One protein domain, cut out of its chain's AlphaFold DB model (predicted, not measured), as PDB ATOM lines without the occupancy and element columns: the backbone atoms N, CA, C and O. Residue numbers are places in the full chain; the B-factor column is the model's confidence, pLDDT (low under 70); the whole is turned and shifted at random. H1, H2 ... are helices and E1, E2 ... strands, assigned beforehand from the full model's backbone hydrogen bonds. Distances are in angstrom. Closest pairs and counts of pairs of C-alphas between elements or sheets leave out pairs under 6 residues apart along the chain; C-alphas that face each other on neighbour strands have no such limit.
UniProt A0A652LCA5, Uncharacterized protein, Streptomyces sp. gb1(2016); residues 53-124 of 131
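AT A GLANCE: This is residues 53 to 124 of the 131 residues of an uncharacterized protein of Streptomyces sp. gb1(2016) (UniProt A0A652LCA5). This is a small sandwich, two antiparallel three-stranded sheets face to face, with their strands crossed at 37 degrees; one sheet is E1, E2, E5 and the other is E4, E3, E6. The short helix H1 lies at one end of the second sheet, between E3 and E4 along the chain, and residues 115 to 124 follow E6 with no named element. The printed part has 72 residues, with six named strands and one named helix in the order E1, E2, E3, H1, E4, E5, E6; the class is mostly strand. It is compact, with a radius of gyration of the C-alphas of 11.8 A and spans of 35 by 29 by 16 A.

HOW THE PARTS SIT: E1, residues 54 to 60, and E2, residues 63 to 70, form a hairpin, antiparallel at 151 degrees, with N 56 and O 67 2.9 A apart. On the other side of E2 is its antiparallel neighbour E5, residues 98 to 101, with N 68 and O 100 2.9 A apart. In the other sheet, which is strongly twisted, E3, residues 76 to 82, is the inner strand. Its antiparallel neighbours are E4, residues 91 to 95, with N 78 and O 93 2.8 A apart, and E6, residues 109 to 114, with N 79 and O 113 2.8 A apart. The parts of the two sheets that face each other are 9.8 A centre to centre. Between E1 and E6 the closest C-alphas are those of Phe 55 and Ala 112, 5.4 A apart; between E2 and E4 they are those of His 70 and Val 95, 7.0 A apart. E3 and E5 are apart, and E4 and E5 meet only through their link. H1, residues 86 to 89, only grazes the sheet of E3 with its residues 87 to 89. H1 is too short for an O i to N i+4 pair, and its one O i to N i+3 pair is within hydrogen-bond range.

IN THESE COORDINATES: E1 begins at C-alpha 54 (88.637, 132.205, 135.984) and is 19.2 A long. E2, the longest strand by residues, measures 22.9 A, and E3 measures 18.9 A. H1 begins at C-alpha 86 (91.830, 138.770, 116.727) and is 6.1 A long. E4 is 12.6 A long and E5 10.0 A. E6 measures 14.9 A and ends at C-alpha 114 (91.510, 139.321, 134.260).

THE WHOLE: The two C-alphas farthest apart are those of Glu 62 and Gly 119, 36.3 A. The printed part has no cut. The link from E5 to E6, 7 residues, is short; the other links between named elements are tight. The mean pLDDT of the printed part is 92.4, and residues 85 to 87 are under 70.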
ATOM      1  N   CYS A  53      87.833 129.435 139.920       94.25
ATOM      2  CA  CYS A  53      87.974 130.834 139.507       94.25
ATOM      3  C   CYS A  53      88.544 130.920 138.084       94.25
ATOM      4  O   CYS A  53      89.357 130.087 137.682       94.25
ATOM      5  N   GLY A  54      88.181 131.966 137.349       96.88
ATOM      6  CA  GLY A  54      88.637 132.205 135.984       96.88
ATOM      7  C   GLY A  54      87.719 131.599 134.924       96.88
ATOM      8  O   GLY A  54      86.548 131.310 135.177       96.88
ATOM      9  N   PHE A  55      88.247 131.461 133.711       97.44
ATOM     10  CA  PHE A  55      87.516 130.931 132.565       97.44
ATOM     11  C   PHE A  55      87.283 129.424 132.675       97.44
ATOM     12  O   PHE A  55      88.194 128.658 132.990       97.44
ATOM     13  N   PHE A  56      86.070 128.993 132.342       96.19
ATOM     14  CA  PHE A  56      85.712 127.585 132.243       96.19
ATOM     15  C   PHE A  56      84.651 127.360 131.164       96.19
ATOM     16  O   PHE A  56      83.915 128.265 130.760       96.19
ATOM     17  N   ARG A  57      84.560 126.115 130.697       95.38
ATOM     18  CA  ARG A  57      83.503 125.652 129.795       95.38
ATOM     19  C   ARG A  57      82.661 124.603 130.497       95.38
ATOM     20  O   ARG A  57      83.173 123.825 131.298       95.38
ATOM     21  N   TYR A  58      81.380 124.572 130.175       94.25
ATOM     22  CA  TYR A  58      80.439 123.604 130.723       94.25
ATOM     23  C   TYR A  58      79.422 123.197 129.665       94.25
ATOM     24  O   TYR A  58      79.209 123.904 128.678       94.25
ATOM     25  N   SER A  59      78.796 122.046 129.881       95.31
ATOM     26  CA  SER A  59      77.766 121.518 128.993       95.31
ATOM     27  C   SER A  59      76.433 121.462 129.722       95.31
ATOM     28  O   SER A  59      76.370 121.051 130.880       95.31
ATOM     29  N   VAL A  60      75.360 121.836 129.034       93.00
ATOM     30  CA  VAL A  60      73.984 121.574 129.461       93.00
ATOM     31  C   VAL A  60      73.327 120.785 128.339       93.00
ATOM     32  O   VAL A  60      73.093 121.322 127.256       93.00
ATOM     33  N   ARG A  61      73.057 119.500 128.598       94.88
ATOM     34  CA  ARG A  61      72.655 118.530 127.565       94.88
ATOM     35  C   ARG A  61      73.691 118.504 126.427       94.88
ATOM     36  O   ARG A  61      74.883 118.400 126.705       94.88
ATOM     37  N   GLU A  62      73.265 118.636 125.176       95.38
ATOM     38  CA  GLU A  62      74.126 118.664 123.989       95.38
ATOM     39  C   GLU A  62      74.743 120.050 123.712       95.38
ATOM     40  O   GLU A  62      75.534 120.201 122.783       95.38
ATOM     41  N   SER A  63      74.396 121.079 124.496       95.94
ATOM     42  CA  SER A  63      74.886 122.450 124.300       95.94
ATOM     43  C   SER A  63      76.118 122.743 125.149       95.94
ATOM     44  O   SER A  63      76.144 122.441 126.341       95.94
ATOM     45  N   GLN A  64      77.121 123.385 124.548       97.00
ATOM     46  CA  GLN A  64      78.335 123.832 125.233       97.00
ATOM     47  C   GLN A  64      78.325 125.348 125.434       97.00
ATOM     48  O   GLN A  64      78.037 126.106 124.507       97.00
ATOM     49  N   PHE A  65      78.716 125.782 126.627       96.88
ATOM     50  CA  PHE A  65      78.777 127.176 127.058       96.88
ATOM     51  C   PHE A  65      80.154 127.500 127.635       96.88
ATOM     52  O   PHE A  65      80.949 126.610 127.952       96.88
ATOM     53  N   ALA A  66      80.438 128.791 127.756       97.00
ATOM     54  CA  ALA A  66      81.624 129.300 128.419       97.00
ATOM     55  C   ALA A  66      81.220 130.336 129.466       97.00
ATOM     56  O   ALA A  66      80.225 131.044 129.306       97.00
ATOM     57  N   ALA A  67      81.992 130.418 130.536       97.12
ATOM     58  CA  ALA A  67      81.779 131.358 131.618       97.12
ATOM     59  C   ALA A  67      83.117 131.787 132.223       97.12
ATOM     60  O   ALA A  67      84.150 131.148 132.022       97.12
ATOM     61  N   TYR A  68      83.079 132.880 132.976       97.50
ATOM     62  CA  TYR A  68      84.176 133.340 133.812       97.50
ATOM     63  C   TYR A  68      83.676 133.472 135.248       97.50
ATOM     64  O   TYR A  68      82.701 134.181 135.498       97.50
ATOM     65  N   ASN A  69      84.321 132.794 136.192       97.44
ATOM     66  CA  ASN A  69      83.996 132.893 137.610       97.44
ATOM     67  C   ASN A  69      84.962 133.847 138.314       97.44
ATOM     68  O   ASN A  69      86.160 133.574 138.413       97.44
ATOM     69  N   HIS A  70      84.455 134.967 138.818       95.81
ATOM     70  CA  HIS A  70      85.249 135.898 139.606       95.81
ATOM     71  C   HIS A  70      85.103 135.598 141.100       95.81
ATOM     72  O   HIS A  70      84.013 135.666 141.650       95.81
ATOM     73  N   CYS A  71      86.212 135.288 141.766       94.00
ATOM     74  CA  CYS A  71      86.214 134.934 143.188       94.00
ATOM     75  C   CYS A  71      86.520 136.109 144.133       94.00
ATOM     76  O   CYS A  71      86.614 135.898 145.338       94.00
ATOM     77  N   GLY A  72      86.723 137.318 143.603       92.56
ATOM     78  CA  GLY A  72      86.862 138.527 144.414       92.56
ATOM     79  C   GLY A  72      85.504 139.132 144.768       92.56
ATOM     80  O   GLY A  72      84.469 138.711 144.257       92.56
ATOM     81  N   GLU A  73      85.519 140.130 145.649       93.19
ATOM     82  CA  GLU A  73      84.306 140.783 146.165       93.19
ATOM     83  C   GLU A  73      83.826 141.957 145.299       93.19
ATOM     84  O   GLU A  73      82.672 142.377 145.389       93.19
ATOM     85  N   THR A  74      84.697 142.497 144.448       94.62
ATOM     86  CA  THR A  74      84.396 143.655 143.603       94.62
ATOM     87  C   THR A  74      84.118 143.240 142.167       94.62
ATOM     88  O   THR A  74      84.345 142.103 141.767       94.62
ATOM     89  N   THR A  75      83.647 144.175 141.344       96.62
ATOM     90  CA  THR A  75      83.689 143.960 139.897       96.62
ATOM     91  C   THR A  75      85.125 143.988 139.397       96.62
ATOM     92  O   THR A  75      85.995 144.606 140.013       96.62
ATOM     93  N   VAL A  76      85.371 143.310 138.282       96.44
ATOM     94  CA  VAL A  76      86.631 143.363 137.544       96.44
ATOM     95  C   VAL A  76      86.358 143.400 136.052       96.44
ATOM     96  O   VAL A  76      85.328 142.910 135.582       96.44
ATOM     97  N   ARG A  77      87.305 143.933 135.290       96.81
ATOM     98  CA  ARG A  77      87.313 143.838 133.839       96.81
ATOM     99  C   ARG A  77      88.134 142.622 133.412       96.81
ATOM    100  O   ARG A  77      89.251 142.397 133.882       96.81
ATOM    101  N   ILE A  78      87.560 141.831 132.515       97.00
ATOM    102  CA  ILE A  78      88.210 140.695 131.866       97.00
ATOM    103  C   ILE A  78      88.346 140.972 130.374       97.00
ATOM    104  O   ILE A  78      87.490 141.630 129.781       97.00
ATOM    105  N   HIS A  79      89.397 140.444 129.770       96.00
ATOM    106  CA  HIS A  79      89.518 140.303 128.333       96.00
ATOM    107  C   HIS A  79      88.945 138.953 127.901       96.00
ATOM    108  O   HIS A  79      89.189 137.937 128.556       96.00
ATOM    109  N   VAL A  80      88.175 138.945 126.816       96.38
ATOM    110  CA  VAL A  80      87.534 137.759 126.245       96.38
ATOM    111  C   VAL A  80      88.062 137.545 124.833       96.38
ATOM    112  O   VAL A  80      87.834 138.378 123.958       96.38
ATOM    113  N   ASP A  81      88.724 136.406 124.645       94.56
ATOM    114  CA  ASP A  81      89.318 135.968 123.383       94.56
ATOM    115  C   ASP A  81      88.300 135.122 122.604       94.56
ATOM    116  O   ASP A  81      87.821 134.073 123.076       94.56
ATOM    117  N   VAL A  82      87.934 135.601 121.417       94.12
ATOM    118  CA  VAL A  82      86.925 134.991 120.554       94.12
ATOM    119  C   VAL A  82      87.602 134.279 119.383       94.12
ATOM    120  O   VAL A  82      88.417 134.832 118.647       94.12
ATOM    121  N   ARG A  83      87.210 133.024 119.141       90.44
ATOM    122  CA  ARG A  83      87.730 132.199 118.045       90.44
ATOM    123  C   ARG A  83      87.527 132.884 116.694       90.44
ATOM    124  O   ARG A  83      86.421 133.294 116.358       90.44
ATOM    125  N   GLY A  84      88.594 132.918 115.890       81.25
ATOM    126  CA  GLY A  84      88.593 133.588 114.584       81.25
ATOM    127  C   GLY A  84      88.547 135.114 114.694       81.25
ATOM    128  O   GLY A  84      88.249 135.783 113.708       81.25
ATOM    129  N   GLY A  85      88.782 135.651 115.894       63.22
ATOM    130  CA  GLY A  85      88.514 137.034 116.231       63.22
ATOM    131  C   GLY A  85      89.650 138.004 115.995       63.22
ATOM    132  O   GLY A  85      89.439 139.030 115.350       63.22
ATOM    133  N   GLY A  86      90.830 137.719 116.543       64.75
ATOM    134  CA  GLY A  86      91.830 138.770 116.727       64.75
ATOM    135  C   GLY A  86      91.230 140.018 117.400       64.75
ATOM    136  O   GLY A  86      90.089 140.034 117.872       64.75
ATOM    137  N   SER A  87      91.957 141.132 117.339       67.00
ATOM    138  CA  SER A  87      91.536 142.394 117.965       67.00
ATOM    139  C   SER A  87      90.169 142.929 117.502       67.00
ATOM    140  O   SER A  87      89.624 143.819 118.145       67.00
ATOM    141  N   GLY A  88      89.619 142.435 116.384       74.69
ATOM    142  CA  GLY A  88      88.334 142.878 115.837       74.69
ATOM    143  C   GLY A  88      87.101 142.272 116.513       74.69
ATOM    144  O   GLY A  88      86.058 142.923 116.532       74.69
ATOM    145  N   ASN A  89      87.202 141.063 117.078       85.81
ATOM    146  CA  ASN A  89      86.071 140.397 117.745       85.81
ATOM    147  C   ASN A  89      86.296 140.162 119.239       85.81
ATOM    148  O   ASN A  89      85.323 139.901 119.956       85.81
ATOM    149  N   ASP A  90      87.541 140.270 119.704       93.00
ATOM    150  CA  ASP A  90      87.851 140.273 121.125       93.00
ATOM    151  C   ASP A  90      87.193 141.472 121.806       93.00
ATOM    152  O   ASP A  90      86.955 142.535 121.218       93.00
ATOM    153  N   PHE A  91      86.861 141.307 123.075       93.81
ATOM    154  CA  PHE A  91      86.175 142.349 123.820       93.81
ATOM    155  C   PHE A  91      86.545 142.315 125.285       93.81
ATOM    156  O   PHE A  91      87.027 141.313 125.811       93.81
ATOM    157  N   HIS A  92      86.283 143.425 125.961       94.75
ATOM    158  CA  HIS A  92      86.374 143.485 127.405       94.75
ATOM    159  C   HIS A  92      84.980 143.400 128.006       94.75
ATOM    160  O   HIS A  92      84.034 144.016 127.509       94.75
ATOM    161  N   LEU A  93      84.863 142.634 129.082       96.44
ATOM    162  CA  LEU A  93      83.627 142.442 129.820       96.44
ATOM    163  C   LEU A  93      83.866 142.763 131.288       96.44
ATOM    164  O   LEU A  93      84.857 142.338 131.873       96.44
ATOM    165  N   CYS A  94      82.948 143.498 131.894       96.69
ATOM    166  CA  CYS A  94      82.919 143.665 133.335       96.69
ATOM    167  C   CYS A  94      82.120 142.539 133.981       96.69
ATOM    168  O   CYS A  94      80.969 142.294 133.618       96.69
ATOM    169  N   VAL A  95      82.730 141.860 134.947       97.00
ATOM    170  CA  VAL A  95      82.130 140.748 135.690       97.00
ATOM    171  C   VAL A  95      82.130 141.072 137.178       97.00
ATOM    172  O   VAL A  95      83.074 141.668 137.694       97.00
ATOM    173  N   GLY A  96      81.038 140.728 137.856       95.81
ATOM    174  CA  GLY A  96      80.942 140.792 139.315       95.81
ATOM    175  C   GLY A  96      81.369 139.481 139.975       95.81
ATOM    176  O   GLY A  96      81.708 138.535 139.264       95.81
ATOM    177  N   PRO A  97      81.317 139.413 141.317       95.06
ATOM    178  CA  PRO A  97      81.550 138.181 142.063       95.06
ATOM    179  C   PRO A  97      80.664 137.030 141.569       95.06
ATOM    180  O   PRO A  97      79.473 137.211 141.308       95.06
ATOM    181  N   GLY A  98      81.243 135.836 141.478       95.38
ATOM    182  CA  GLY A  98      80.593 134.623 140.999       95.38
ATOM    183  C   GLY A  98      80.743 134.375 139.495       95.38
ATOM    184  O   GLY A  98      81.544 134.995 138.791       95.38
ATOM    185  N   ALA A  99      79.973 133.402 139.007       95.69
ATOM    186  CA  ALA A  99      80.031 132.945 137.626       95.69
ATOM    187  C   ALA A  99      79.216 133.851 136.699       95.69
ATOM    188  O   ALA A  99      78.008 134.007 136.859       95.69
ATOM    189  N   THR A 100      79.876 134.391 135.676       96.62
ATOM    190  CA  THR A 100      79.242 135.124 134.577       96.62
ATOM    191  C   THR A 100      79.315 134.293 133.300       96.62
ATOM    192  O   THR A 100      80.407 133.988 132.817       96.62
ATOM    193  N   GLN A 101      78.162 133.928 132.736       96.50
ATOM    194  CA  GLN A 101      78.091 133.238 131.446       96.50
ATOM    195  C   GLN A 101      78.455 134.200 130.304       96.50
ATOM    196  O   GLN A 101      77.910 135.300 130.208       96.50
ATOM    197  N   LEU A 102      79.347 133.768 129.409       95.81
ATOM    198  CA  LEU A 102      79.657 134.494 128.181       95.81
ATOM    199  C   LEU A 102      78.530 134.285 127.151       95.81
ATOM    200  O   LEU A 102      77.976 133.186 127.056       95.81
ATOM    201  N   PRO A 103      78.161 135.312 126.368       91.38
ATOM    202  CA  PRO A 103      77.007 135.224 125.478       91.38
ATOM    203  C   PRO A 103      77.233 134.235 124.321       91.38
ATOM    204  O   PRO A 103      78.225 134.309 123.612       91.38
ATOM    205  N   GLY A 104      76.290 133.337 124.049       91.56
ATOM    206  CA  GLY A 104      76.388 132.406 122.918       91.56
ATOM    207  C   GLY A 104      77.164 131.117 123.213       91.56
ATOM    208  O   GLY A 104      77.298 130.697 124.361       91.56
ATOM    209  N   ALA A 105      77.606 130.439 122.151       93.75
ATOM    210  CA  ALA A 105      78.135 129.081 122.241       93.75
ATOM    211  C   ALA A 105      79.566 129.047 122.801       93.75
ATOM    212  O   ALA A 105      80.454 129.754 122.327       93.75
ATOM    213  N   GLY A 106      79.814 128.157 123.762       94.06
ATOM    214  CA  GLY A 106      81.115 127.967 124.413       94.06
ATOM    215  C   GLY A 106      82.301 127.735 123.466       94.06
ATOM    216  O   GLY A 106      83.365 128.307 123.708       94.06
ATOM    217  N   PRO A 107      82.157 126.967 122.365       94.19
ATOM    218  CA  PRO A 107      83.225 126.767 121.382       94.19
ATOM    219  C   PRO A 107      83.712 128.037 120.675       94.19
ATOM    220  O   PRO A 107      84.794 128.013 120.085       94.19
ATOM    221  N   ASN A 108      82.948 129.132 120.742       94.19
ATOM    222  CA  ASN A 108      83.337 130.420 120.169       94.19
ATOM    223  C   ASN A 108      84.385 131.147 121.016       94.19
ATOM    224  O   ASN A 108      84.993 132.088 120.527       94.19
ATOM    225  N   TYR A 109      84.617 130.730 122.261       95.44
ATOM    226  CA  TYR A 109      85.500 131.420 123.198       95.44
ATOM    227  C   TYR A 109      86.773 130.630 123.421       95.44
ATOM    228  O   TYR A 109      86.706 129.500 123.905       95.44
ATOM    229  N   LEU A 110      87.929 131.195 123.085       94.75
ATOM    230  CA  LEU A 110      89.222 130.543 123.293       94.75
ATOM    231  C   LEU A 110      89.670 130.667 124.747       94.75
ATOM    232  O   LEU A 110      90.111 129.673 125.323       94.75
ATOM    233  N   ASN A 111      89.501 131.851 125.334       95.12
ATOM    234  CA  ASN A 111      89.895 132.145 126.704       95.12
ATOM    235  C   ASN A 111      89.142 133.370 127.254       95.12
ATOM    236  O   ASN A 111      88.576 134.162 126.501       95.12
ATOM    237  N   ALA A 112      89.190 133.561 128.571       96.62
ATOM    238  CA  ALA A 112      88.922 134.849 129.192       96.62
ATOM    239  C   ALA A 112      89.803 135.039 130.435       96.62
ATOM    240  O   ALA A 112      89.977 134.112 131.227       96.62
ATOM    241  N   TYR A 113      90.367 136.229 130.619       95.88
ATOM    242  CA  TYR A 113      91.320 136.497 131.698       95.88
ATOM    243  C   TYR A 113      91.175 137.903 132.271       95.88
ATOM    244  O   TYR A 113      90.737 138.831 131.601       95.88
ATOM    245  N   TYR A 114      91.527 138.049 133.544       95.69
ATOM    246  CA  TYR A 114      91.510 139.321 134.260       95.69
ATOM    247  C   TYR A 114      92.509 140.330 133.679       95.69
ATOM    248  O   TYR A 114      93.658 139.972 133.431       95.69
ATOM    249  N   ILE A 115      92.085 141.593 133.541       95.06
ATOM    250  CA  ILE A 115      92.921 142.702 133.041       95.06
ATOM    251  C   ILE A 115      92.868 143.962 133.923       95.06
ATOM    252  O   ILE A 115      93.231 145.048 133.480       95.06
ATOM    253  N   GLY A 116      92.398 143.856 135.169       91.31
ATOM    254  CA  GLY A 116      92.276 145.011 136.067       91.31
ATOM    255  C   GLY A 116      90.856 145.563 136.187       91.31
ATOM    256  O   GLY A 116      89.877 144.901 135.858       91.31
ATOM    257  N   GLY A 117      90.742 146.801 136.676       76.62
ATOM    258  CA  GLY A 117      89.510 147.594 136.592       76.62
ATOM    259  C   GLY A 117      88.410 147.214 137.584       76.62
ATOM    260  O   GLY A 117      87.359 146.719 137.178       76.62
ATOM    261  N   ALA A 118      88.623 147.499 138.871       76.38
ATOM    262  CA  ALA A 118      87.521 147.530 139.829       76.38
ATOM    263  C   ALA A 118      86.591 148.726 139.567       76.38
ATOM    264  O   ALA A 118      87.046 149.786 139.138       76.38
ATOM    265  N   GLY A 119      85.291 148.567 139.836       82.69
ATOM    266  CA  GLY A 119      84.333 149.679 139.827       82.69
ATOM    267  C   GLY A 119      83.595 149.925 138.507       82.69
ATOM    268  O   GLY A 119      82.943 150.955 138.370       82.69
ATOM    269  N   CYS A 120      83.645 148.999 137.549       89.12
ATOM    270  CA  CYS A 120      82.757 149.041 136.385       89.12
ATOM    271  C   CYS A 120      81.435 148.303 136.634       89.12
ATOM    272  O   CYS A 120      81.306 147.526 137.590       89.12
ATOM    273  N   ARG A 121      80.437 148.538 135.775       93.50
ATOM    274  CA  ARG A 121      79.116 147.912 135.905       93.50
ATOM    275  C   ARG A 121      79.165 146.474 135.386       93.50
ATOM    276  O   ARG A 121      79.578 146.236 134.258       93.50
ATOM    277  N   SER A 122      78.709 145.509 136.186       92.50
ATOM    278  CA  SER A 122      78.631 144.108 135.744       92.50
ATOM    279  C   SER A 122      77.802 143.981 134.456       92.50
ATOM    280  O   SER A 122      76.727 144.575 134.345       92.50
ATOM    281  N   GLY A 123      78.325 143.243 133.477       92.50
ATOM    282  CA  GLY A 123      77.757 143.087 132.137       92.50
ATOM    283  C   GLY A 123      78.145 144.180 131.135       92.50
ATOM    284  O   GLY A 123      77.836 144.041 129.953       92.50
ATOM    285  N   GLU A 124      78.825 145.251 131.558       94.19
ATOM    286  CA  GLU A 124      79.334 146.278 130.643       94.19
ATOM    287  C   GLU A 124      80.358 145.668 129.679       94.19
ATOM    288  O   GLU A 124      81.345 145.061 130.101       94.19
TER     289      GLU A 124